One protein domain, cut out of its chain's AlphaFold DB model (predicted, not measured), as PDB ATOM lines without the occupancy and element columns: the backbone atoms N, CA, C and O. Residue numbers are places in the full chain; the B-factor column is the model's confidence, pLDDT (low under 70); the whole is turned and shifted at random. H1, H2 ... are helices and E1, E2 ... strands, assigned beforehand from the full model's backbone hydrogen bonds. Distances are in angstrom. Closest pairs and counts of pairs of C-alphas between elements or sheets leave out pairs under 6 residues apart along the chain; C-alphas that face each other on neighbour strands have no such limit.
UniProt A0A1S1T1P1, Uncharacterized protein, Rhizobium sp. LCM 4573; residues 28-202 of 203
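Overview. This is residues 28 to 202 of the 203 residues of an uncharacterized protein of Rhizobium sp. LCM 4573 (UniProt A0A1S1T1P1). One sheet of nine strands curls like part of a barrel round helix H1, which lies in its hollow, and a second helix, H2, packs side by side on H1, with its first residues 185 to 188 near strands E8 and E2. The printed part has 175 residues, with two named helices and nine named strands along the chain as E1 E2 H1 E3 E4 E5 E6 E7 E8 E9 H2. The sheet is antiparallel throughout, in the order E3 - E4 - E5 - E6 - E7 - E1 - E2 - E8 - E9, and the class is mixed, helices and strands. The whole is compact, with a radius of gyration of the C-alphas of 16.8 A, and its outline is elongated, 56 by 36 by 32 A.

Arrangement. Start at residue 28: E1, residues 28 to 38, and E2, residues 43 to 54, form a hairpin, with N 31 and O 50 2.8 A apart, within hydrogen-bond range. Next comes H1, residues 56 to 75, which has a kink of 26 degrees near residue 64; the twisted sheet curls round it. Then look for a meander, each strand the antiparallel neighbour of the one before: E3, residues 85 to 89; E4, residues 92 to 102; E5, residues 109 to 122; E6, residues 125 to 135; E7, residues 140 to 153. Within hydrogen-bond range there are N 87 and O 94 of E3 and E4, 2.8 A; N 97 and O 114 of E4 and E5, 2.9 A; N 117 and O 129 of E5 and E6, 2.9 A; and N 130 and O 145 of E6 and E7, 2.9 A. E7 is also the antiparallel neighbour of E1, with N 32 and O 148 2.9 A apart. E8, residues 163 to 171, is the neighbour of E2, with N 49 and O 168 2.9 A apart, and forms a hairpin with E9, residues 181 to 184, where N 164 and O 183 are 2.9 A apart. H2, residues 185 to 200, touches H1 at a shallow tilt of 24 degrees, the same way; their closest C-alphas, of Ala 72 and Thr 196, are 5.1 A apart. Every O i to N i+4 pair is within hydrogen-bond range in H2, and 15 of 16 in H1. E3 and E9, the edge strands, are apart.

Along the chain. Find C-alpha 28 at (33.441, 30.912, -5.270); from there E1 runs 32.4 A. H1 spans 29.1 A, E5 41.8 A and E7 41.7 A. H2 spans 22.8 A and ends at C-alpha 200, (32.179, 36.732, 29.846).

Size, cuts and confidence. The C-alphas farthest apart, of Asp 107 and Asp 157, are 56.1 A apart. The printed part has no cut and no long link. Look for pLDDT under 70 at residues 105 to 107, 137 to 139 and 202.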
ATOM      1  N   LEU A  28      32.246  31.222  -6.039       98.31
ATOM      2  CA  LEU A  28      33.441  30.912  -5.270       98.31
ATOM      3  C   LEU A  28      34.324  32.154  -5.162       98.31
ATOM      4  O   LEU A  28      34.744  32.705  -6.177       98.31
ATOM      5  N   TRP A  29      34.666  32.538  -3.941       98.50
ATOM      6  CA  TRP A  29      35.544  33.656  -3.629       98.50
ATOM      7  C   TRP A  29      36.828  33.175  -2.978       98.50
ATOM      8  O   TRP A  29      36.791  32.325  -2.090       98.50
ATOM      9  N   VAL A  30      37.959  33.746  -3.389       98.44
ATOM     10  CA  VAL A  30      39.199  33.672  -2.615       98.44
ATOM     11  C   VAL A  30      39.279  34.878  -1.691       98.44
ATOM     12  O   VAL A  30      39.034  36.006  -2.118       98.44
ATOM     13  N   ILE A  31      39.634  34.633  -0.435       98.25
ATOM     14  CA  ILE A  31      39.871  35.645   0.592       98.25
ATOM     15  C   ILE A  31      41.303  35.461   1.091       98.25
ATOM     16  O   ILE A  31      41.584  34.545   1.864       98.25
ATOM     17  N   ASP A  32      42.209  36.309   0.611       98.50
ATOM     18  CA  ASP A  32      43.622  36.332   0.996       98.50
ATOM     19  C   ASP A  32      43.844  37.453   2.011       98.50
ATOM     20  O   ASP A  32      43.889  38.635   1.661       98.50
ATOM     21  N   GLN A  33      43.920  37.071   3.282       98.31
ATOM     22  CA  GLN A  33      44.193  37.964   4.394       98.31
ATOM     23  C   GLN A  33      45.670  37.889   4.753       98.31
ATOM     24  O   GLN A  33      46.185  36.826   5.094       98.31
ATOM     25  N   ILE A  34      46.328  39.040   4.757       98.25
ATOM     26  CA  ILE A  34      47.709  39.200   5.200       98.25
ATOM     27  C   ILE A  34      47.711  40.218   6.326       98.25
ATOM     28  O   ILE A  34      47.042  41.247   6.238       98.25
ATOM     29  N   GLY A  35      48.470  39.973   7.381       97.00
ATOM     30  CA  GLY A  35      48.617  40.953   8.438       97.00
ATOM     31  C   GLY A  35      49.858  40.777   9.276       97.00
ATOM     32  O   GLY A  35      50.579  39.792   9.168       97.00
ATOM     33  N   THR A  36      50.081  41.764  10.127       96.81
ATOM     34  CA  THR A  36      51.189  41.813  11.072       96.81
ATOM     35  C   THR A  36      50.633  42.035  12.466       96.81
ATOM     36  O   THR A  36      49.797  42.926  12.647       96.81
ATOM     37  N   ILE A  37      51.120  41.293  13.453       93.12
ATOM     38  CA  ILE A  37      50.857  41.549  14.872       93.12
ATOM     39  C   ILE A  37      52.185  41.878  15.538       93.12
ATOM     40  O   ILE A  37      53.113  41.076  15.484       93.12
ATOM     41  N   SER A  38      52.274  43.040  16.176       91.69
ATOM     42  CA  SER A  38      53.456  43.466  16.924       91.69
ATOM     43  C   SER A  38      53.092  43.812  18.360       91.69
ATOM     44  O   SER A  38      52.068  44.452  18.577       91.69
ATOM     45  N   ASP A  39      53.924  43.434  19.327       87.75
ATOM     46  CA  ASP A  39      53.815  43.830  20.745       87.75
ATOM     47  C   ASP A  39      54.878  44.872  21.157       87.75
ATOM     48  O   ASP A  39      55.127  45.107  22.341       87.75
ATOM     49  N   GLY A  40      55.556  45.467  20.166       82.69
ATOM     50  CA  GLY A  40      56.670  46.396  20.358       82.69
ATOM     51  C   GLY A  40      58.036  45.730  20.564       82.69
ATOM     52  O   GLY A  40      59.052  46.416  20.464       82.69
ATOM     53  N   LYS A  41      58.095  44.413  20.804       86.56
ATOM     54  CA  LYS A  41      59.344  43.631  20.901       86.56
ATOM     55  C   LYS A  41      59.459  42.593  19.793       86.56
ATOM     56  O   LYS A  41      60.524  42.422  19.208       86.56
ATOM     57  N   THR A  42      58.356  41.923  19.509       89.88
ATOM     58  CA  THR A  42      58.227  40.852  18.530       89.88
ATOM     59  C   THR A  42      57.197  41.266  17.497       89.88
ATOM     60  O   THR A  42      56.216  41.939  17.815       89.88
ATOM     61  N   THR A  43      57.421  40.871  16.248       94.06
ATOM     62  CA  THR A  43      56.443  41.028  15.171       94.06
ATOM     63  C   THR A  43      56.241  39.680  14.500       94.06
ATOM     64  O   THR A  43      57.214  38.982  14.216       94.06
ATOM     65  N   PHE A  44      54.981  39.319  14.286       95.12
ATOM     66  CA  PHE A  44      54.566  38.120  13.575       95.12
ATOM     67  C   PHE A  44      53.849  38.517  12.295       95.12
ATOM     68  O   PHE A  44      52.900  39.303  12.346       95.12
ATOM     69  N   ASP A  45      54.257  37.920  11.182       97.50
ATOM     70  CA  ASP A  45      53.553  38.023   9.910       97.50
ATOM     71  C   ASP A  45      52.590  36.846   9.779       97.50
ATOM     72  O   ASP A  45      52.960  35.695  10.007       97.50
ATOM     73  N   ILE A  46      51.347  37.119   9.410       97.25
ATOM     74  CA  ILE A  46      50.287  36.124   9.277       97.25
ATOM     75  C   ILE A  46      49.720  36.213   7.868       97.25
ATOM     76  O   ILE A  46      49.424  37.300   7.379       97.25
ATOM     77  N   GLN A  47      49.508  35.061   7.238       98.00
ATOM     78  CA  GLN A  47      48.703  34.954   6.028       98.00
ATOM     79  C   GLN A  47      47.671  33.839   6.188       98.00
ATOM     80  O   GLN A  47      48.026  32.718   6.552       98.00
ATOM     81  N   LYS A  48      46.407  34.120   5.878       97.12
ATOM     82  CA  LYS A  48      45.327  33.132   5.778       97.12
ATOM     83  C   LYS A  48      44.681  33.251   4.402       97.12
ATOM     84  O   LYS A  48      44.284  34.342   4.011       97.12
ATOM     85  N   ILE A  49      44.546  32.133   3.693       97.69
ATOM     86  CA  ILE A  49      43.843  32.083   2.405       97.69
ATOM     87  C   ILE A  49      42.648  31.154   2.542       97.69
ATOM     88  O   ILE A  49      42.821  29.954   2.766       97.69
ATOM     89  N   TRP A  50      41.454  31.703   2.364       97.81
ATOM     90  CA  TRP A  50      40.200  30.963   2.340       97.81
ATOM     91  C   TRP A  50      39.620  30.912   0.935       97.81
ATOM     92  O   TRP A  50      39.716  31.879   0.188       97.81
ATOM     93  N   ASN A  51      38.951  29.808   0.623       97.75
ATOM     94  CA  ASN A  51      37.977  29.743  -0.456       97.75
ATOM     95  C   ASN A  51      36.582  29.647   0.157       97.75
ATOM     96  O   ASN A  51      36.361  28.779   1.000       97.75
ATOM     97  N   ILE A  52      35.655  30.510  -0.250       97.88
ATOM     98  CA  ILE A  52      34.306  30.580   0.321       97.88
ATOM     99  C   ILE A  52      33.269  30.593  -0.798       97.88
ATOM    100  O   ILE A  52      33.402  31.357  -1.750       97.88
ATOM    101  N   CYS A  53      32.239  29.754  -0.697       98.19
ATOM    102  CA  CYS A  53      31.075  29.842  -1.574       98.19
ATOM    103  C   CYS A  53      30.094  30.886  -1.023       98.19
ATOM    104  O   CYS A  53      29.619  30.746   0.104       98.19
ATOM    105  N   LEU A  54      29.793  31.923  -1.802       97.88
ATOM    106  CA  LEU A  54      28.915  33.021  -1.406       97.88
ATOM    107  C   LEU A  54      27.664  33.071  -2.286       97.88
ATOM    108  O   LEU A  54      27.752  33.053  -3.512       97.88
ATOM    109  N   ASP A  55      26.511  33.179  -1.634       96.06
ATOM    110  CA  ASP A  55      25.292  33.782  -2.166       96.06
ATOM    111  C   ASP A  55      25.033  35.102  -1.412       96.06
ATOM    112  O   ASP A  55      25.789  35.458  -0.503       96.06
ATOM    113  N   ALA A  56      23.953  35.821  -1.731       93.88
ATOM    114  CA  ALA A  56      23.633  37.080  -1.049       93.88
ATOM    115  C   ALA A  56      23.511  36.945   0.488       93.88
ATOM    116  O   ALA A  56      23.853  37.862   1.235       93.88
ATOM    117  N   LYS A  57      23.032  35.797   0.986       94.31
ATOM    118  CA  LYS A  57      22.845  35.567   2.425       94.31
ATOM    119  C   LYS A  57      24.171  35.256   3.121       94.31
ATOM    120  O   LYS A  57      24.429  35.775   4.206       94.31
ATOM    121  N   ALA A  58      25.002  34.422   2.507       96.38
ATOM    122  CA  ALA A  58      26.331  34.080   2.989       96.38
ATOM    123  C   ALA A  58      27.267  35.291   2.926       96.38
ATOM    124  O   ALA A  58      28.092  35.448   3.817       96.38
ATOM    125  N   ASP A  59      27.104  36.171   1.937       95.25
ATOM    126  CA  ASP A  59      27.838  37.434   1.839       95.25
ATOM    127  C   ASP A  59      27.535  38.359   3.028       95.25
ATOM    128  O   ASP A  59      28.436  38.836   3.719       95.25
ATOM    129  N   HIS A  60      26.250  38.523   3.356       93.44
ATOM    130  CA  HIS A  60      25.837  39.253   4.553       93.44
ATOM    131  C   HIS A  60      26.356  38.590   5.841       93.44
ATOM    132  O   HIS A  60      26.821  39.266   6.759       93.44
ATOM    133  N   ALA A  61      26.306  37.259   5.919       94.94
ATOM    134  CA  ALA A  61      26.814  36.519   7.069       94.94
ATOM    135  C   ALA A  61      28.345  36.612   7.199       94.94
ATOM    136  O   ALA A  61      28.856  36.649   8.313       94.94
ATOM    137  N   LEU A  62      29.090  36.707   6.095       95.94
ATOM    138  CA  LEU A  62      30.542  36.882   6.117       95.94
ATOM    139  C   LEU A  62      30.931  38.179   6.841       95.94
ATOM    140  O   LEU A  62      31.847  38.165   7.657       95.94
ATOM    141  N   HIS A  63      30.195  39.267   6.614       94.06
ATOM    142  CA  HIS A  63      30.411  40.527   7.330       94.06
ATOM    143  C   HIS A  63      30.137  40.422   8.833       94.06
ATOM    144  O   HIS A  63      30.865  41.005   9.638       94.06
ATOM    145  N   GLU A  64      29.112  39.666   9.236       93.38
ATOM    146  CA  GLU A  64      28.908  39.361  10.652       93.38
ATOM    147  C   GLU A  64      30.060  38.509  11.202       93.38
ATOM    148  O   GLU A  64      30.583  38.808  12.275       93.38
ATOM    149  N   LEU A  65      30.493  37.481  10.470       95.50
ATOM    150  CA  LEU A  65      31.586  36.607  10.887       95.50
ATOM    151  C   LEU A  65      32.879  37.390  11.148       95.50
ATOM    152  O   LEU A  65      33.494  37.186  12.192       95.50
ATOM    153  N   GLU A  66      33.261  38.314  10.259       94.88
ATOM    154  CA  GLU A  66      34.453  39.161  10.427       94.88
ATOM    155  C   GLU A  66      34.440  39.909  11.771       94.88
ATOM    156  O   GLU A  66      35.457  39.992  12.463       94.88
ATOM    157  N   LEU A  67      33.275  40.413  12.174       93.75
ATOM    158  CA  LEU A  67      33.079  41.101  13.445       93.75
ATOM    159  C   LEU A  67      33.082  40.142  14.636       93.75
ATOM    160  O   LEU A  67      33.734  40.420  15.647       93.75
ATOM    161  N   ARG A  68      32.371  39.011  14.540       93.75
ATOM    162  CA  ARG A  68      32.304  38.021  15.626       93.75
ATOM    163  C   ARG A  68      33.663  37.375  15.886       93.75
ATOM    164  O   ARG A  68      33.980  37.115  17.045       93.75
ATOM    165  N   GLU A  69      34.493  37.186  14.858       94.69
ATOM    166  CA  GLU A  69      35.882  36.737  15.019       94.69
ATOM    167  C   GLU A  69      36.678  37.740  15.870       94.69
ATOM    168  O   GLU A  69      37.388  37.334  16.795       94.69
ATOM    169  N   GLN A  70      36.507  39.050  15.641       93.94
ATOM    170  CA  GLN A  70      37.159  40.073  16.463       93.94
ATOM    171  C   GLN A  70      36.643  40.087  17.907       93.94
ATOM    172  O   GLN A  70      37.453  40.136  18.831       93.94
ATOM    173  N   GLN A  71      35.325  39.990  18.120       92.44
ATOM    174  CA  GLN A  71      34.735  39.904  19.465       92.44
ATOM    175  C   GLN A  71      35.224  38.667  20.230       92.44
ATOM    176  O   GLN A  71      35.599  38.763  21.398       92.44
ATOM    177  N   ALA A  72      35.287  37.511  19.570       91.94
ATOM    178  CA  ALA A  72      35.813  36.298  20.179       91.94
ATOM    179  C   ALA A  72      37.312  36.433  20.503       91.94
ATOM    180  O   ALA A  72      37.758  35.996  21.566       91.94
ATOM    181  N   SER A  73      38.096  37.065  19.623       90.94
ATOM    182  CA  SER A  73      39.531  37.285  19.837       90.94
ATOM    183  C   SER A  73      39.807  38.108  21.100       90.94
ATOM    184  O   SER A  73      40.588  37.690  21.957       90.94
ATOM    185  N   VAL A  74      39.125  39.236  21.285       90.19
ATOM    186  CA  VAL A  74      39.286  40.073  22.489       90.19
ATOM    187  C   VAL A  74      38.678  39.432  23.739       90.19
ATOM    188  O   VAL A  74      39.289  39.495  24.804       90.19
ATOM    189  N   ALA A  75      37.567  38.697  23.621       89.44
ATOM    190  CA  ALA A  75      36.992  37.952  24.744       89.44
ATOM    191  C   ALA A  75      37.943  36.869  25.290       89.44
ATOM    192  O   ALA A  75      37.895  36.548  26.476       89.44
ATOM    193  N   SER A  76      38.855  36.331  24.468       87.12
ATOM    194  CA  SER A  76      39.906  35.415  24.946       87.12
ATOM    195  C   SER A  76      40.893  36.065  25.931       87.12
ATOM    196  O   SER A  76      41.551  35.352  26.686       87.12
ATOM    197  N   HIS A  77      40.930  37.401  25.974       85.50
ATOM    198  CA  HIS A  77      41.697  38.216  26.918       85.50
ATOM    199  C   HIS A  77      40.834  38.742  28.079       85.50
ATOM    200  O   HIS A  77      41.264  39.626  28.812       85.50
ATOM    201  N   ASN A  78      39.621  38.203  28.264       86.81
ATOM    202  CA  ASN A  78      38.641  38.665  29.252       86.81
ATOM    203  C   ASN A  78      38.248  40.145  29.081       86.81
ATOM    204  O   ASN A  78      37.912  40.819  30.055       86.81
ATOM    205  N   GLU A  79      38.281  40.659  27.851       89.75
ATOM    206  CA  GLU A  79      37.778  41.993  27.534       89.75
ATOM    207  C   GLU A  79      36.313  41.938  27.086       89.75
ATOM    208  O   GLU A  79      35.894  41.022  26.375       89.75
ATOM    209  N   THR A  80      35.551  42.960  27.472       91.25
ATOM    210  CA  THR A  80      34.170  43.184  27.034       91.25
ATOM    211  C   THR A  80      34.145  44.331  26.037       91.25
ATOM    212  O   THR A  80      34.800  45.351  26.255       91.25
ATOM    213  N   CYS A  81      33.377  44.177  24.960       91.00
ATOM    214  CA  CYS A  81      33.253  45.185  23.913       91.00
ATOM    215  C   CYS A  81      31.901  45.882  23.928       91.00
ATOM    216  O   CYS A  81      30.874  45.279  24.232       91.00
ATOM    217  N   GLU A  82      31.918  47.143  23.521       91.31
ATOM    218  CA  GLU A  82      30.730  47.853  23.069       91.31
ATOM    219  C   GLU A  82      30.204  47.227  21.770       91.31
ATOM    220  O   GLU A  82      30.973  46.668  20.980       91.31
ATOM    221  N   GLU A  83      28.894  47.337  21.528       86.50
ATOM    222  CA  GLU A  83      28.328  46.898  20.252       86.50
ATOM    223  C   GLU A  83      28.858  47.809  19.129       86.50
ATOM    224  O   GLU A  83      28.742  49.037  19.223       86.50
ATOM    225  N   PRO A  84      29.463  47.247  18.072       87.88
ATOM    226  CA  PRO A  84      30.069  48.040  17.014       87.88
ATOM    227  C   PRO A  84      29.015  48.772  16.188       87.88
ATOM    228  O   PRO A  84      27.968  48.232  15.832       87.88
ATOM    229  N   GLN A  85      29.333  50.012  15.826       84.75
ATOM    230  CA  GLN A  85      28.486  50.828  14.960       84.75
ATOM    231  C   GLN A  85      28.970  50.716  13.519       84.75
ATOM    232  O   GLN A  85      30.076  51.161  13.198       84.75
ATOM    233  N   SER A  86      28.141  50.131  12.657       90.44
ATOM    234  CA  SER A  86      28.393  50.056  11.222       90.44
ATOM    235  C   SER A  86      27.988  51.358  10.523       90.44
ATOM    236  O   SER A  86      27.029  52.034  10.900       90.44
ATOM    237  N   LYS A  87      28.749  51.739   9.500       92.31
ATOM    238  CA  LYS A  87      28.464  52.871   8.618       92.31
ATOM    239  C   LYS A  87      28.784  52.478   7.189       92.31
ATOM    240  O   LYS A  87      29.878  51.983   6.921       92.31
ATOM    241  N   LEU A  88      27.850  52.743   6.286       93.19
ATOM    242  CA  LEU A  88      28.075  52.678   4.850       93.19
ATOM    243  C   LEU A  88      28.307  54.101   4.334       93.19
ATOM    244  O   LEU A  88      27.504  54.995   4.598       93.19
ATOM    245  N   SER A  89      29.420  54.318   3.641       92.62
ATOM    246  CA  SER A  89      29.725  55.569   2.944       92.62
ATOM    247  C   SER A  89      30.226  55.222   1.555       92.62
ATOM    248  O   SER A  89      31.201  54.482   1.427       92.62
ATOM    249  N   ASP A  90      29.570  55.753   0.526       89.31
ATOM    250  CA  ASP A  90      29.848  55.435  -0.875       89.31
ATOM    251  C   ASP A  90      29.859  53.914  -1.122       89.31
ATOM    252  O   ASP A  90      28.837  53.246  -0.987       89.31
ATOM    253  N   ASN A  91      31.022  53.356  -1.452       92.75
ATOM    254  CA  ASN A  91      31.256  51.934  -1.671       92.75
ATOM    255  C   ASN A  91      32.045  51.289  -0.521       92.75
ATOM    256  O   ASN A  91      32.794  50.338  -0.750       92.75
ATOM    257  N   SER A  92      31.937  51.814   0.701       95.25
ATOM    258  CA  SER A  92      32.686  51.299   1.843       95.25
ATOM    259  C   SER A  92      31.826  51.089   3.084       95.25
ATOM    260  O   SER A  92      31.243  52.026   3.631       95.25
ATOM    261  N   LEU A  93      31.785  49.839   3.546       95.38
ATOM    262  CA  LEU A  93      31.261  49.456   4.852       95.38
ATOM    263  C   LEU A  93      32.382  49.585   5.879       95.38
ATOM    264  O   LEU A  93      33.426  48.960   5.736       95.38
ATOM    265  N   SER A  94      32.156  50.329   6.950       95.81
ATOM    266  CA  SER A  94      33.102  50.454   8.057       95.81
ATOM    267  C   SER A  94      32.419  50.210   9.388       95.81
ATOM    268  O   SER A  94      31.223  50.455   9.535       95.81
ATOM    269  N   TRP A  95      33.176  49.733  10.367       95.38
ATOM    270  CA  TRP A  95      32.730  49.663  11.750       95.38
ATOM    271  C   TRP A  95      33.912  49.818  12.702       95.38
ATOM    272  O   TRP A  95      35.069  49.540  12.369       95.38
ATOM    273  N   THR A  96      33.610  50.291  13.905       95.31
ATOM    274  CA  THR A  96      34.582  50.437  14.990       95.31
ATOM    275  C   THR A  96      34.055  49.779  16.247       95.31
ATOM    276  O   THR A  96      32.855  49.829  16.516       95.31
ATOM    277  N   MET A  97      34.961  49.206  17.029       94.38
ATOM    278  CA  MET A  97      34.645  48.557  18.291       94.38
ATOM    279  C   MET A  97      35.646  48.984  19.361       94.38
ATOM    280  O   MET A  97      36.858  49.007  19.127       94.38
ATOM    281  N   HIS A  98      35.124  49.316  20.536       94.62
ATOM    282  CA  HIS A  98      35.908  49.625  21.723       94.62
ATOM    283  C   HIS A  98      35.699  48.513  22.740       94.62
ATOM    284  O   HIS A  98      34.563  48.147  23.036       94.62
ATOM    285  N   CYS A  99      36.794  47.979  23.266       92.75
ATOM    286  CA  CYS A  99      36.771  46.937  24.277       92.75
ATOM    287  C   CYS A  99      37.629  47.336  25.472       92.75
ATOM    288  O   CYS A  99      38.583  48.114  25.359       92.75
ATOM    289  N   SER A 100      37.266  46.807  26.632       92.12
ATOM    290  CA  SER A 100      37.976  47.045  27.879       92.12
ATOM    291  C   SER A 100      37.936  45.820  28.774       92.12
ATOM    292  O   SER A 100      36.932  45.107  28.805       92.12
ATOM    293  N   GLY A 101      39.005  45.602  29.531       88.06
ATOM    294  CA  GLY A 101      39.100  44.486  30.463       88.06
ATOM    295  C   GLY A 101      40.285  44.611  31.418       88.06
ATOM    296  O   GLY A 101      40.939  45.659  31.463       88.06
ATOM    297  N   PRO A 102      40.552  43.561  32.209       82.94
ATOM    298  CA  PRO A 102      41.650  43.544  33.168       82.94
ATOM    299  C   PRO A 102      43.008  43.795  32.498       82.94
ATOM    300  O   PRO A 102      43.304  43.235  31.445       82.94
ATOM    301  N   SER A 103      43.851  44.618  33.125       76.94
ATOM    302  CA  SER A 103      45.257  44.785  32.740       76.94
ATOM    303  C   SER A 103      46.157  43.850  33.563       76.94
ATOM    304  O   SER A 103      45.886  43.622  34.743       76.94
ATOM    305  N   PRO A 104      47.276  43.359  32.996       70.31
ATOM    306  CA  PRO A 104      48.398  42.794  33.749       70.31
ATOM    307  C   PRO A 104      48.947  43.678  34.883       70.31
ATOM    308  O   PRO A 104      49.681  43.186  35.737       70.31
ATOM    309  N   ILE A 105      48.642  44.978  34.885       64.38
ATOM    310  CA  ILE A 105      48.971  45.911  35.961       64.38
ATOM    311  C   ILE A 105      47.786  45.988  36.912       64.38
ATOM    312  O   ILE A 105      46.675  46.329  36.504       64.38
ATOM    313  N   GLU A 106      48.062  45.743  38.190       64.12
ATOM    314  CA  GLU A 106      47.099  45.906  39.274       64.12
ATOM    315  C   GLU A 106      46.416  47.286  39.205       64.12
ATOM    316  O   GLU A 106      47.050  48.305  38.918       64.12
ATOM    317  N   ASP A 107      45.097  47.297  39.409       63.38
ATOM    318  CA  ASP A 107      44.233  48.485  39.399       63.38
ATOM    319  C   ASP A 107      44.136  49.263  38.071       63.38
ATOM    320  O   ASP A 107      43.704  50.423  38.053       63.38
ATOM    321  N   LYS A 108      44.493  48.654  36.929       74.75
ATOM    322  CA  LYS A 108      44.324  49.275  35.603       74.75
ATOM    323  C   LYS A 108      43.415  48.476  34.669       74.75
ATOM    324  O   LYS A 108      43.223  47.273  34.806       74.75
ATOM    325  N   ILE A 109      42.856  49.188  33.690       79.69
ATOM    326  CA  ILE A 109      41.983  48.642  32.645       79.69
ATOM    327  C   ILE A 109      42.720  48.739  31.309       79.69
ATOM    328  O   ILE A 109      43.075  49.843  30.877       79.69
ATOM    329  N   GLY A 110      42.938  47.591  30.668       84.56
ATOM    330  CA  GLY A 110      43.418  47.510  29.292       84.56
ATOM    331  C   GLY A 110      42.328  47.968  28.326       84.56
ATOM    332  O   GLY A 110      41.137  47.780  28.590       84.56
ATOM    333  N   LYS A 111      42.718  48.617  27.227       91.19
ATOM    334  CA  LYS A 111      41.781  49.099  26.205       91.19
ATOM    335  C   LYS A 111      42.166  48.567  24.839       91.19
ATOM    336  O   LYS A 111      43.276  48.834  24.377       91.19
ATOM    337  N   THR A 112      41.222  47.943  24.150       92.75
ATOM    338  CA  THR A 112      41.384  47.558  22.749       92.75
ATOM    339  C   THR A 112      40.493  48.421  21.869       92.75
ATOM    340  O   THR A 112      39.307  48.602  22.131       92.75
ATOM    341  N   TYR A 113      41.078  48.981  20.817       95.00
ATOM    342  CA  TYR A 113      40.358  49.665  19.750       95.00
ATOM    343  C   TYR A 113      40.504  48.875  18.460       95.00
ATOM    344  O   TYR A 113      41.619  48.526  18.068       95.00
ATOM    345  N   ILE A 114      39.382  48.624  17.797       95.81
ATOM    346  CA  ILE A 114      39.326  47.896  16.536       95.81
ATOM    347  C   ILE A 114      38.627  48.780  15.522       95.81
ATOM    348  O   ILE A 114      37.536  49.293  15.769       95.81
ATOM    349  N   GLN A 115      39.262  48.937  14.373       96.94
ATOM    350  CA  GLN A 115      38.697  49.599  13.214       96.94
ATOM    351  C   GLN A 115      38.744  48.634  12.045       96.94
ATOM    352  O   GLN A 115      39.800  48.069  11.762       96.94
ATOM    353  N   HIS A 116      37.621  48.488  11.360       97.38
ATOM    354  CA  HIS A 116      37.513  47.679  10.163       97.38
ATOM    355  C   HIS A 116      36.809  48.459   9.057       97.38
ATOM    356  O   HIS A 116      35.886  49.239   9.304       97.38
ATOM    357  N   SER A 117      37.249  48.232   7.829       97.19
ATOM    358  CA  SER A 117      36.666  48.800   6.623       97.19
ATOM    359  C   SER A 117      36.715  47.768   5.513       97.19
ATOM    360  O   SER A 117      37.776  47.220   5.250       97.19
ATOM    361  N   THR A 118      35.602  47.556   4.825       97.38
ATOM    362  CA  THR A 118      35.531  46.883   3.533       97.38
ATOM    363  C   THR A 118      35.188  47.911   2.462       97.38
ATOM    364  O   THR A 118      34.237  48.673   2.612       97.38
ATOM    365  N   THR A 119      35.947  47.930   1.372       97.31
ATOM    366  CA  THR A 119      35.696  48.714   0.163       97.31
ATOM    367  C   THR A 119      35.332  47.770  -0.980       97.31
ATOM    368  O   THR A 119      36.088  46.851  -1.306       97.31
ATOM    369  N   PHE A 120      34.183  48.014  -1.602       96.06
ATOM    370  CA  PHE A 120      33.680  47.274  -2.755       96.06
ATOM    371  C   PHE A 120      34.229  47.925  -4.032       96.06
ATOM    372  O   PHE A 120      33.806  49.018  -4.414       96.06
ATOM    373  N   LEU A 121      35.231  47.298  -4.653       95.62
ATOM    374  CA  LEU A 121      35.916  47.842  -5.834       95.62
ATOM    375  C   LEU A 121      35.131  47.541  -7.114       95.62
ATOM    376  O   LEU A 121      35.030  48.390  -7.997       95.62
ATOM    377  N   ALA A 122      34.561  46.341  -7.178       94.31
ATOM    378  CA  ALA A 122      33.674  45.854  -8.222       94.31
ATOM    379  C   ALA A 122      32.719  44.805  -7.626       94.31
ATOM    380  O   ALA A 122      32.825  44.451  -6.451       94.31
ATOM    381  N   SER A 123      31.790  44.285  -8.429       93.31
ATOM    382  CA  SER A 123      30.897  43.202  -7.998       93.31
ATOM    383  C   SER A 123      31.651  41.894  -7.720       93.31
ATOM    384  O   SER A 123      31.216  41.092  -6.897       93.31
ATOM    385  N   ASP A 124      32.807  41.695  -8.353       97.56
ATOM    386  CA  ASP A 124      33.666  40.513  -8.264       97.56
ATOM    387  C   ASP A 124      34.982  40.757  -7.495       97.56
ATOM    388  O   ASP A 124      35.822  39.856  -7.397       97.56
ATOM    389  N   GLU A 125      35.159  41.950  -6.913       98.19
ATOM    390  CA  GLU A 125      36.367  42.324  -6.175       98.19
ATOM    391  C   GLU A 125      36.078  43.271  -4.998       98.19
ATOM    392  O   GLU A 125      35.475  44.337  -5.140       98.19
ATOM    393  N   ALA A 126      36.586  42.914  -3.819       97.88
ATOM    394  CA  ALA A 126      36.519  43.740  -2.618       97.88
ATOM    395  C   ALA A 126      37.844  43.701  -1.849       97.88
ATOM    396  O   ALA A 126      38.641  42.765  -1.958       97.88
ATOM    397  N   ARG A 127      38.077  44.722  -1.030       98.06
ATOM    398  CA  ARG A 127      39.233  44.795  -0.137       98.06
ATOM    399  C   ARG A 127      38.768  45.163   1.254       98.06
ATOM    400  O   ARG A 127      38.004  46.109   1.386       98.06
ATOM    401  N   SER A 128      39.264  44.474   2.274       97.88
ATOM    402  CA  SER A 128      39.065  44.898   3.655       97.88
ATOM    403  C   SER A 128      40.374  45.198   4.366       97.88
ATOM    404  O   SER A 128      41.438  44.704   3.996       97.88
ATOM    405  N   GLU A 129      40.301  46.069   5.359       98.19
ATOM    406  CA  GLU A 129      41.412  46.469   6.204       98.19
ATOM    407  C   GLU A 129      40.940  46.473   7.651       98.19
ATOM    408  O   GLU A 129      39.884  47.026   7.960       98.19
ATOM    409  N   SER A 130      41.735  45.875   8.533       97.81
ATOM    410  CA  SER A 130      41.494  45.886   9.974       97.81
ATOM    411  C   SER A 130      42.727  46.399  10.697       97.81
ATOM    412  O   SER A 130      43.840  45.929  10.460       97.81
ATOM    413  N   VAL A 131      42.529  47.319  11.632       97.31
ATOM    414  CA  VAL A 131      43.558  47.763  12.569       97.31
ATOM    415  C   VAL A 131      43.060  47.494  13.976       97.31
ATOM    416  O   VAL A 131      41.985  47.947  14.360       97.31
ATOM    417  N   ILE A 132      43.865  46.772  14.747       95.06
ATOM    418  CA  ILE A 132      43.600  46.448  16.147       95.06
ATOM    419  C   ILE A 132      44.713  47.082  16.965       95.06
ATOM    420  O   ILE A 132      45.892  46.859  16.696       95.06
ATOM    421  N   VAL A 133      44.357  47.894  17.949       93.38
ATOM    422  CA  VAL A 133      45.313  48.538  18.845       93.38
ATOM    423  C   VAL A 133      44.925  48.191  20.267       93.38
ATOM    424  O   VAL A 133      43.924  48.699  20.768       93.38
ATOM    425  N   ASN A 134      45.734  47.365  20.920       87.94
ATOM    426  CA  ASN A 134      45.642  47.171  22.357       87.94
ATOM    427  C   ASN A 134      46.580  48.171  23.034       87.94
ATOM    428  O   ASN A 134      47.770  48.273  22.713       87.94
ATOM    429  N   ARG A 135      46.013  48.963  23.936       83.62
ATOM    430  CA  ARG A 135      46.740  49.893  24.782       83.62
ATOM    431  C   ARG A 135      46.572  49.457  26.217       83.62
ATOM    432  O   ARG A 135      45.530  49.686  26.834       83.62
ATOM    433  N   ASP A 136      47.664  48.948  26.750       73.69
ATOM    434  CA  ASP A 136      47.915  48.925  28.169       73.69
ATOM    435  C   ASP A 136      49.136  49.803  28.494       73.69
ATOM    436  O   ASP A 136      49.928  50.171  27.627       73.69
ATOM    437  N   ASN A 137      49.294  50.187  29.756       65.44
ATOM    438  CA  ASN A 137      50.368  51.059  30.218       65.44
ATOM    439  C   ASN A 137      51.746  50.377  30.204       65.44
ATOM    440  O   ASN A 137      52.750  51.073  30.329       65.44
ATOM    441  N   LEU A 138      51.809  49.046  30.081       64.12
ATOM    442  CA  LEU A 138      53.059  48.283  29.974       64.12
ATOM    443  C   LEU A 138      53.285  47.680  28.587       64.12
ATOM    444  O   LEU A 138      54.433  47.509  28.179       64.12
ATOM    445  N   ILE A 139      52.208  47.321  27.886       67.50
ATOM    446  CA  ILE A 139      52.264  46.610  26.611       67.50
ATOM    447  C   ILE A 139      51.367  47.351  25.630       67.50
ATOM    448  O   ILE A 139      50.173  47.531  25.864       67.50
ATOM    449  N   GLN A 140      51.955  47.775  24.519       81.69
ATOM    450  CA  GLN A 140      51.208  48.270  23.379       81.69
ATOM    451  C   GLN A 140      51.349  47.241  22.269       81.69
ATOM    452  O   GLN A 140      52.453  47.027  21.770       81.69
ATOM    453  N   SER A 141      50.236  46.628  21.875       87.31
ATOM    454  CA  SER A 141      50.216  45.756  20.710       87.31
ATOM    455  C   SER A 141      49.384  46.355  19.585       87.31
ATOM    456  O   SER A 141      48.435  47.118  19.792       87.31
ATOM    457  N   ARG A 142      49.795  46.054  18.356       93.44
ATOM    458  CA  ARG A 142      49.143  46.509  17.138       93.44
ATOM    459  C   ARG A 142      49.041  45.366  16.143       93.44
ATOM    460  O   ARG A 142      50.056  44.825  15.712       93.44
ATOM    461  N   GLY A 143      47.812  45.059  15.754       95.50
ATOM    462  CA  GLY A 143      47.475  44.246  14.596       95.50
ATOM    463  C   GLY A 143      47.130  45.135  13.402       95.50
ATOM    464  O   GLY A 143      46.436  46.141  13.554       95.50
ATOM    465  N   SER A 144      47.600  44.770  12.216       97.19
ATOM    466  CA  SER A 144      47.183  45.381  10.952       97.19
ATOM    467  C   SER A 144      46.966  44.280   9.935       97.19
ATOM    468  O   SER A 144      47.879  43.500   9.696       97.19
ATOM    469  N   PHE A 145      45.786  44.233   9.332       98.00
ATOM    470  CA  PHE A 145      45.395  43.204   8.378       98.00
ATOM    471  C   PHE A 145      44.829  43.856   7.126       98.00
ATOM    472  O   PHE A 145      44.076  44.824   7.210       98.00
ATOM    473  N   VAL A 146      45.184  43.306   5.974       98.38
ATOM    474  CA  VAL A 146      44.624  43.639   4.672       98.38
ATOM    475  C   VAL A 146      44.124  42.346   4.054       98.38
ATOM    476  O   VAL A 146      44.868  41.375   3.937       98.38
ATOM    477  N   THR A 147      42.872  42.353   3.631       98.56
ATOM    478  CA  THR A 147      42.222  41.224   2.982       98.56
ATOM    479  C   THR A 147      41.889  41.599   1.552       98.56
ATOM    480  O   THR A 147      41.227  42.608   1.305       98.56
ATOM    481  N   ARG A 148      42.329  40.785   0.597       98.50
ATOM    482  CA  ARG A 148      41.929  40.891  -0.807       98.50
ATOM    483  C   ARG A 148      40.926  39.795  -1.107       98.50
ATOM    484  O   ARG A 148      41.180  38.630  -0.811       98.50
ATOM    485  N   MET A 149      39.797  40.180  -1.682       98.56
ATOM    486  CA  MET A 149      38.692  39.282  -1.974       98.56
ATOM    487  C   MET A 149      38.413  39.336  -3.464       98.56
ATOM    488  O   MET A 149      38.178  40.416  -4.003       98.56
ATOM    489  N   LYS A 150      38.439  38.181  -4.123       98.50
ATOM    490  CA  LYS A 150      38.178  38.101  -5.558       98.50
ATOM    491  C   LYS A 150      37.331  36.891  -5.899       98.50
ATOM    492  O   LYS A 150      37.583  35.791  -5.400       98.50
ATOM    493  N   ARG A 151      36.367  37.077  -6.791       98.31
ATOM    494  CA  ARG A 151      35.576  35.981  -7.337       98.31
ATOM    495  C   ARG A 151      36.419  35.137  -8.292       98.31
ATOM    496  O   ARG A 151      37.113  35.647  -9.168       98.31
ATOM    497  N   LEU A 152      36.349  33.822  -8.122       97.69
ATOM    498  CA  LEU A 152      37.012  32.830  -8.967       97.69
ATOM    499  C   LEU A 152      36.071  32.216 -10.012       97.69
ATOM    500  O   LEU A 152      36.540  31.612 -10.974       97.69
ATOM    501  N   GLY A 153      34.758  32.348  -9.828       97.25
ATOM    502  CA  GLY A 153      33.737  31.797 -10.716       97.25
ATOM    503  C   GLY A 153      32.552  31.253  -9.930       97.25
ATOM    504  O   GLY A 153      32.279  31.706  -8.823       97.25
ATOM    505  N   ALA A 154      31.844  30.274 -10.491       97.12
ATOM    506  CA  ALA A 154      30.759  29.587  -9.793       97.12
ATOM    507  C   ALA A 154      31.281  28.749  -8.612       97.12
ATOM    508  O   ALA A 154      32.430  28.295  -8.616       97.12
ATOM    509  N   CYS A 155      30.428  28.517  -7.610       96.12
ATOM    510  CA  CYS A 155      30.709  27.492  -6.607       96.12
ATOM    511  C   CYS A 155      30.816  26.119  -7.279       96.12
ATOM    512  O   CYS A 155      30.138  25.844  -8.267       96.12
ATOM    513  N   GLN A 156      31.683  25.260  -6.749       91.81
ATOM    514  CA  GLN A 156      31.769  23.870  -7.198       91.81
ATOM    515  C   GLN A 156      30.509  23.116  -6.757       91.81
ATOM    516  O   GLN A 156      30.007  23.393  -5.673       91.81
ATOM    517  N   ASP A 157      30.052  22.131  -7.536       84.19
ATOM    518  CA  ASP A 157      28.793  21.397  -7.287       84.19
ATOM    519  C   ASP A 157      28.678  20.786  -5.875       84.19
ATOM    520  O   ASP A 157      27.581  20.549  -5.376       84.19
ATOM    521  N   SER A 158      29.808  20.523  -5.214       88.69
ATOM    522  CA  SER A 158      29.863  19.972  -3.857       88.69
ATOM    523  C   SER A 158      29.817  21.010  -2.731       88.69
ATOM    524  O   SER A 158      29.766  20.608  -1.572       88.69
ATOM    525  N   LEU A 159      29.908  22.310  -3.032       93.25
ATOM    526  CA  LEU A 159      29.938  23.390  -2.041       93.25
ATOM    527  C   LEU A 159      28.580  24.085  -1.968       93.25
ATOM    528  O   LEU A 159      28.024  24.489  -2.986       93.25
ATOM    529  N   GLN A 160      28.074  24.254  -0.752       96.50
ATOM    530  CA  GLN A 160      26.883  25.046  -0.475       96.50
ATOM    531  C   GLN A 160      27.273  26.492  -0.135       96.50
ATOM    532  O   GLN A 160      28.361  26.726   0.402       96.50
ATOM    533  N   PRO A 161      26.402  27.485  -0.395       97.00
ATOM    534  CA  PRO A 161      26.620  28.841   0.091       97.00
ATOM    535  C   PRO A 161      26.860  28.876   1.605       97.00
ATOM    536  O   PRO A 161      26.111  28.296   2.394       97.00
ATOM    537  N   GLY A 162      27.926  29.558   2.012       97.50
ATOM    538  CA  GLY A 162      28.423  29.577   3.385       97.50
ATOM    539  C   GLY A 162      29.574  28.607   3.647       97.50
ATOM    540  O   GLY A 162      30.257  28.772   4.656       97.50
ATOM    541  N   ASP A 163      29.833  27.630   2.773       98.25
ATOM    542  CA  ASP A 163      30.959  26.711   2.946       98.25
ATOM    543  C   ASP A 163      32.294  27.423   2.733       98.25
ATOM    544  O   ASP A 163      32.489  28.172   1.772       98.25
ATOM    545  N   MET A 164      33.233  27.146   3.635       97.62
ATOM    546  CA  MET A 164      34.563  27.737   3.683       97.62
ATOM    547  C   MET A 164      35.620  26.636   3.699       97.62
ATOM    548  O   MET A 164      35.504  25.650   4.426       97.62
ATOM    549  N   MET A 165      36.704  26.834   2.962       96.62
ATOM    550  CA  MET A 165      37.867  25.957   2.969       96.62
ATOM    551  C   MET A 165      39.122  26.770   3.260       96.62
ATOM    552  O   MET A 165      39.475  27.663   2.487       96.62
ATOM    553  N   LEU A 166      39.816  26.448   4.353       96.44
ATOM    554  CA  LEU A 166      41.120  27.036   4.644       96.44
ATOM    555  C   LEU A 166      42.154  26.372   3.742       96.44
ATOM    556  O   LEU A 166      42.449  25.182   3.884       96.44
ATOM    557  N   MET A 167      42.685  27.149   2.808       95.25
ATOM    558  CA  MET A 167      43.666  26.684   1.835       95.25
ATOM    559  C   MET A 167      45.080  26.796   2.392       95.25
ATOM    560  O   MET A 167      45.868  25.865   2.244       95.25
ATOM    561  N   HIS A 168      45.381  27.918   3.053       95.88
ATOM    562  CA  HIS A 168      46.690  28.195   3.639       95.88
ATOM    563  C   HIS A 168      46.563  28.950   4.949       95.88
ATOM    564  O   HIS A 168      45.747  29.866   5.058       95.88
ATOM    565  N   TRP A 169      47.432  28.623   5.902       96.88
ATOM    566  CA  TRP A 169      47.660  29.447   7.076       96.88
ATOM    567  C   TRP A 169      49.148  29.487   7.396       96.88
ATOM    568  O   TRP A 169      49.727  28.530   7.911       96.88
ATOM    569  N   ARG A 170      49.776  30.625   7.118       97.44
ATOM    570  CA  ARG A 170      51.202  30.838   7.339       97.44
ATOM    571  C   ARG A 170      51.454  31.802   8.483       97.44
ATOM    572  O   ARG A 170      50.733  32.791   8.622       97.44
ATOM    573  N   VAL A 171      52.497  31.524   9.257       96.81
ATOM    574  CA  VAL A 171      53.044  32.426  10.276       96.81
ATOM    575  C   VAL A 171      54.537  32.574  10.016       96.81
ATOM    576  O   VAL A 171      55.238  31.574   9.907       96.81
ATOM    577  N   ASN A 172      55.017  33.808   9.856       96.56
ATOM    578  CA  ASN A 172      56.399  34.124   9.467       96.56
ATOM    579  C   ASN A 172      56.861  33.360   8.210       96.56
ATOM    580  O   ASN A 172      58.002  32.920   8.105       96.56
ATOM    581  N   GLY A 173      55.941  33.170   7.259       94.31
ATOM    582  CA  GLY A 173      56.175  32.431   6.017       94.31
ATOM    583  C   GLY A 173      56.067  30.904   6.131       94.31
ATOM    584  O   GLY A 173      55.994  30.236   5.101       94.31
ATOM    585  N   GLU A 174      55.986  30.340   7.337       96.88
ATOM    586  CA  GLU A 174      55.889  28.892   7.546       96.88
ATOM    587  C   GLU A 174      54.437  28.407   7.546       96.88
ATOM    588  O   GLU A 174      53.583  28.972   8.226       96.88
ATOM    589  N   GLU A 175      54.148  27.329   6.808       96.69
ATOM    590  CA  GLU A 175      52.818  26.707   6.773       96.69
ATOM    591  C   GLU A 175      52.498  26.018   8.109       96.69
ATOM    592  O   GLU A 175      53.088  25.002   8.496       96.69
ATOM    593  N   THR A 176      51.516  26.575   8.811       94.12
ATOM    594  CA  THR A 176      51.000  26.045  10.076       94.12
ATOM    595  C   THR A 176      49.869  25.046   9.862       94.12
ATOM    596  O   THR A 176      49.654  24.174  10.711       94.12
ATOM    597  N   LEU A 177      49.180  25.112   8.717       92.38
ATOM    598  CA  LEU A 177      48.069  24.228   8.413       92.38
ATOM    599  C   LEU A 177      48.561  22.788   8.217       92.38
ATOM    600  O   LEU A 177      49.322  22.482   7.303       92.38
ATOM    601  N   LYS A 178      48.104  21.872   9.076       87.25
ATOM    602  CA  LYS A 178      48.473  20.443   9.004       87.25
ATOM    603  C   LYS A 178      47.560  19.613   8.097       87.25
ATOM    604  O   LYS A 178      47.845  18.449   7.844       87.25
ATOM    605  N   GLY A 179      46.480  20.206   7.598       83.44
ATOM    606  CA  GLY A 179      45.523  19.579   6.696       83.44
ATOM    607  C   GLY A 179      44.391  20.537   6.345       83.44
ATOM    608  O   GLY A 179      44.185  21.532   7.038       83.44
ATOM    609  N   ARG A 180      43.657  20.241   5.267       81.88
ATOM    610  CA  ARG A 180      42.513  21.058   4.837       81.88
ATOM    611  C   ARG A 180      41.479  21.157   5.958       81.88
ATOM    612  O   ARG A 180      41.122  20.140   6.550       81.88
ATOM    613  N   GLN A 181      40.994  22.368   6.219       92.81
ATOM    614  CA  GLN A 181      39.914  22.603   7.174       92.81
ATOM    615  C   GLN A 181      38.685  23.121   6.439       92.81
ATOM    616  O   GLN A 181      38.698  24.238   5.921       92.81
ATOM    617  N   SER A 182      37.631  22.309   6.434       94.69
ATOM    618  CA  SER A 182      36.298  22.723   6.008       94.69
ATOM    619  C   SER A 182      35.571  23.368   7.181       94.69
ATOM    620  O   SER A 182      35.564  22.814   8.282       94.69
ATOM    621  N   ARG A 183      34.953  24.520   6.943       96.44
ATOM    622  CA  ARG A 183      34.105  25.238   7.899       96.44
ATOM    623  C   ARG A 183      32.858  25.759   7.195       96.44
ATOM    624  O   ARG A 183      32.717  25.609   5.983       96.44
ATOM    625  N   ASN A 184      31.967  26.379   7.955       97.88
ATOM    626  CA  ASN A 184      30.782  27.031   7.425       97.88
ATOM    627  C   ASN A 184      30.556  28.359   8.158       97.88
ATOM    628  O   ASN A 184      30.620  28.385   9.388       97.88
ATOM    629  N   ILE A 185      30.280  29.439   7.416       98.00
ATOM    630  CA  ILE A 185      30.130  30.801   7.955       98.00
ATOM    631  C   ILE A 185      29.145  30.826   9.129       98.00
ATOM    632  O   ILE A 185      29.443  31.378  10.185       98.00
ATOM    633  N   TYR A 186      27.985  30.184   8.977       97.56
ATOM    634  CA  TYR A 186      26.930  30.214   9.988       97.56
ATOM    635  C   TYR A 186      27.328  29.459  11.261       97.56
ATOM    636  O   TYR A 186      27.050  29.918  12.370       97.56
ATOM    637  N   SER A 187      28.004  28.316  11.111       97.69
ATOM    638  CA  SER A 187      28.530  27.557  12.248       97.69
ATOM    639  C   SER A 187      29.621  28.330  12.984       97.69
ATOM    640  O   SER A 187      29.618  28.357  14.210       97.69
ATOM    641  N   GLU A 188      30.516  29.005  12.261       97.75
ATOM    642  CA  GLU A 188      31.572  29.816  12.872       97.75
ATOM    643  C   GLU A 188      31.001  31.018  13.634       97.75
ATOM    644  O   GLU A 188      31.429  31.280  14.756       97.75
ATOM    645  N   ILE A 189      29.976  31.692  13.099       96.12
ATOM    646  CA  ILE A 189      29.257  32.756  13.820       96.12
ATOM    647  C   ILE A 189      28.691  32.223  15.142       96.12
ATOM    648  O   ILE A 189      28.929  32.814  16.196       96.12
ATOM    649  N   ALA A 190      27.977  31.092  15.107       96.38
ATOM    650  CA  ALA A 190      27.416  30.481  16.312       96.38
ATOM    651  C   ALA A 190      28.513  30.123  17.331       96.38
ATOM    652  O   ALA A 190      28.406  30.493  18.502       96.38
ATOM    653  N   ASN A 191      29.604  29.503  16.870       96.44
ATOM    654  CA  ASN A 191      30.755  29.148  17.699       96.44
ATOM    655  C   ASN A 191      31.387  30.384  18.359       96.44
ATOM    656  O   ASN A 191      31.699  30.357  19.549       96.44
ATOM    657  N   HIS A 192      31.557  31.485  17.622       95.19
ATOM    658  CA  HIS A 192      32.109  32.725  18.170       95.19
ATOM    659  C   HIS A 192      31.180  33.379  19.195       95.19
ATOM    660  O   HIS A 192      31.659  33.879  20.218       95.19
ATOM    661  N   ILE A 193      29.865  33.341  18.971       93.06
ATOM    662  CA  ILE A 193      28.872  33.829  19.935       93.06
ATOM    663  C   ILE A 193      28.939  33.011  21.230       93.06
ATOM    664  O   ILE A 193      28.989  33.586  22.320       93.06
ATOM    665  N   GLU A 194      28.953  31.682  21.133       94.56
ATOM    666  CA  GLU A 194      29.047  30.795  22.297       94.56
ATOM    667  C   GLU A 194      30.371  30.969  23.041       94.56
ATOM    668  O   GLU A 194      30.375  31.127  24.265       94.56
ATOM    669  N   PHE A 195      31.489  31.022  22.314       93.44
ATOM    670  CA  PHE A 195      32.807  31.249  22.897       93.44
ATOM    671  C   PHE A 195      32.856  32.574  23.665       93.44
ATOM    672  O   PHE A 195      33.264  32.594  24.827       93.44
ATOM    673  N   THR A 196      32.380  33.660  23.056       91.94
ATOM    674  CA  THR A 196      32.340  34.988  23.685       91.94
ATOM    675  C   THR A 196      31.515  34.953  24.970       91.94
ATOM    676  O   THR A 196      32.002  35.353  26.028       91.94
ATOM    677  N   LYS A 197      30.304  34.377  24.929       91.19
ATOM    678  CA  LYS A 197      29.461  34.204  26.125       91.19
ATOM    679  C   LYS A 197      30.168  33.401  27.219       91.19
ATOM    680  O   LYS A 197      30.092  33.777  28.384       91.19
ATOM    681  N   SER A 198      30.869  32.326  26.853       91.00
ATOM    682  CA  SER A 198      31.568  31.464  27.814       91.00
ATOM    683  C   SER A 198      32.683  32.189  28.571       91.00
ATOM    684  O   SER A 198      32.900  31.905  29.746       91.00
ATOM    685  N   ARG A 199      33.361  33.144  27.923       88.31
ATOM    686  CA  ARG A 199      34.429  33.943  28.537       88.31
ATOM    687  C   ARG A 199      33.882  35.020  29.458       88.31
ATOM    688  O   ARG A 199      34.417  35.219  30.540       88.31
ATOM    689  N   LEU A 200      32.791  35.664  29.059       81.56
ATOM    690  CA  LEU A 200      32.179  36.732  29.846       81.56
ATOM    691  C   LEU A 200      31.389  36.206  31.053       81.56
ATOM    692  O   LEU A 200      31.310  36.883  32.066       81.56
ATOM    693  N   ALA A 201      30.848  34.987  30.985       78.69
ATOM    694  CA  ALA A 201      30.147  34.362  32.111       78.69
ATOM    695  C   ALA A 201      31.077  33.895  33.250       78.69
ATOM    696  O   ALA A 201      30.590  33.488  34.302       78.69
ATOM    697  N   GLN A 202      32.395  33.892  33.027       62.53
ATOM    698  CA  GLN A 202      33.411  33.514  34.017       62.53
ATOM    699  C   GLN A 202      33.959  34.716  34.809       62.53
ATOM    700  O   GLN A 202      34.837  34.518  35.651       62.53
TER     701      GLN A 202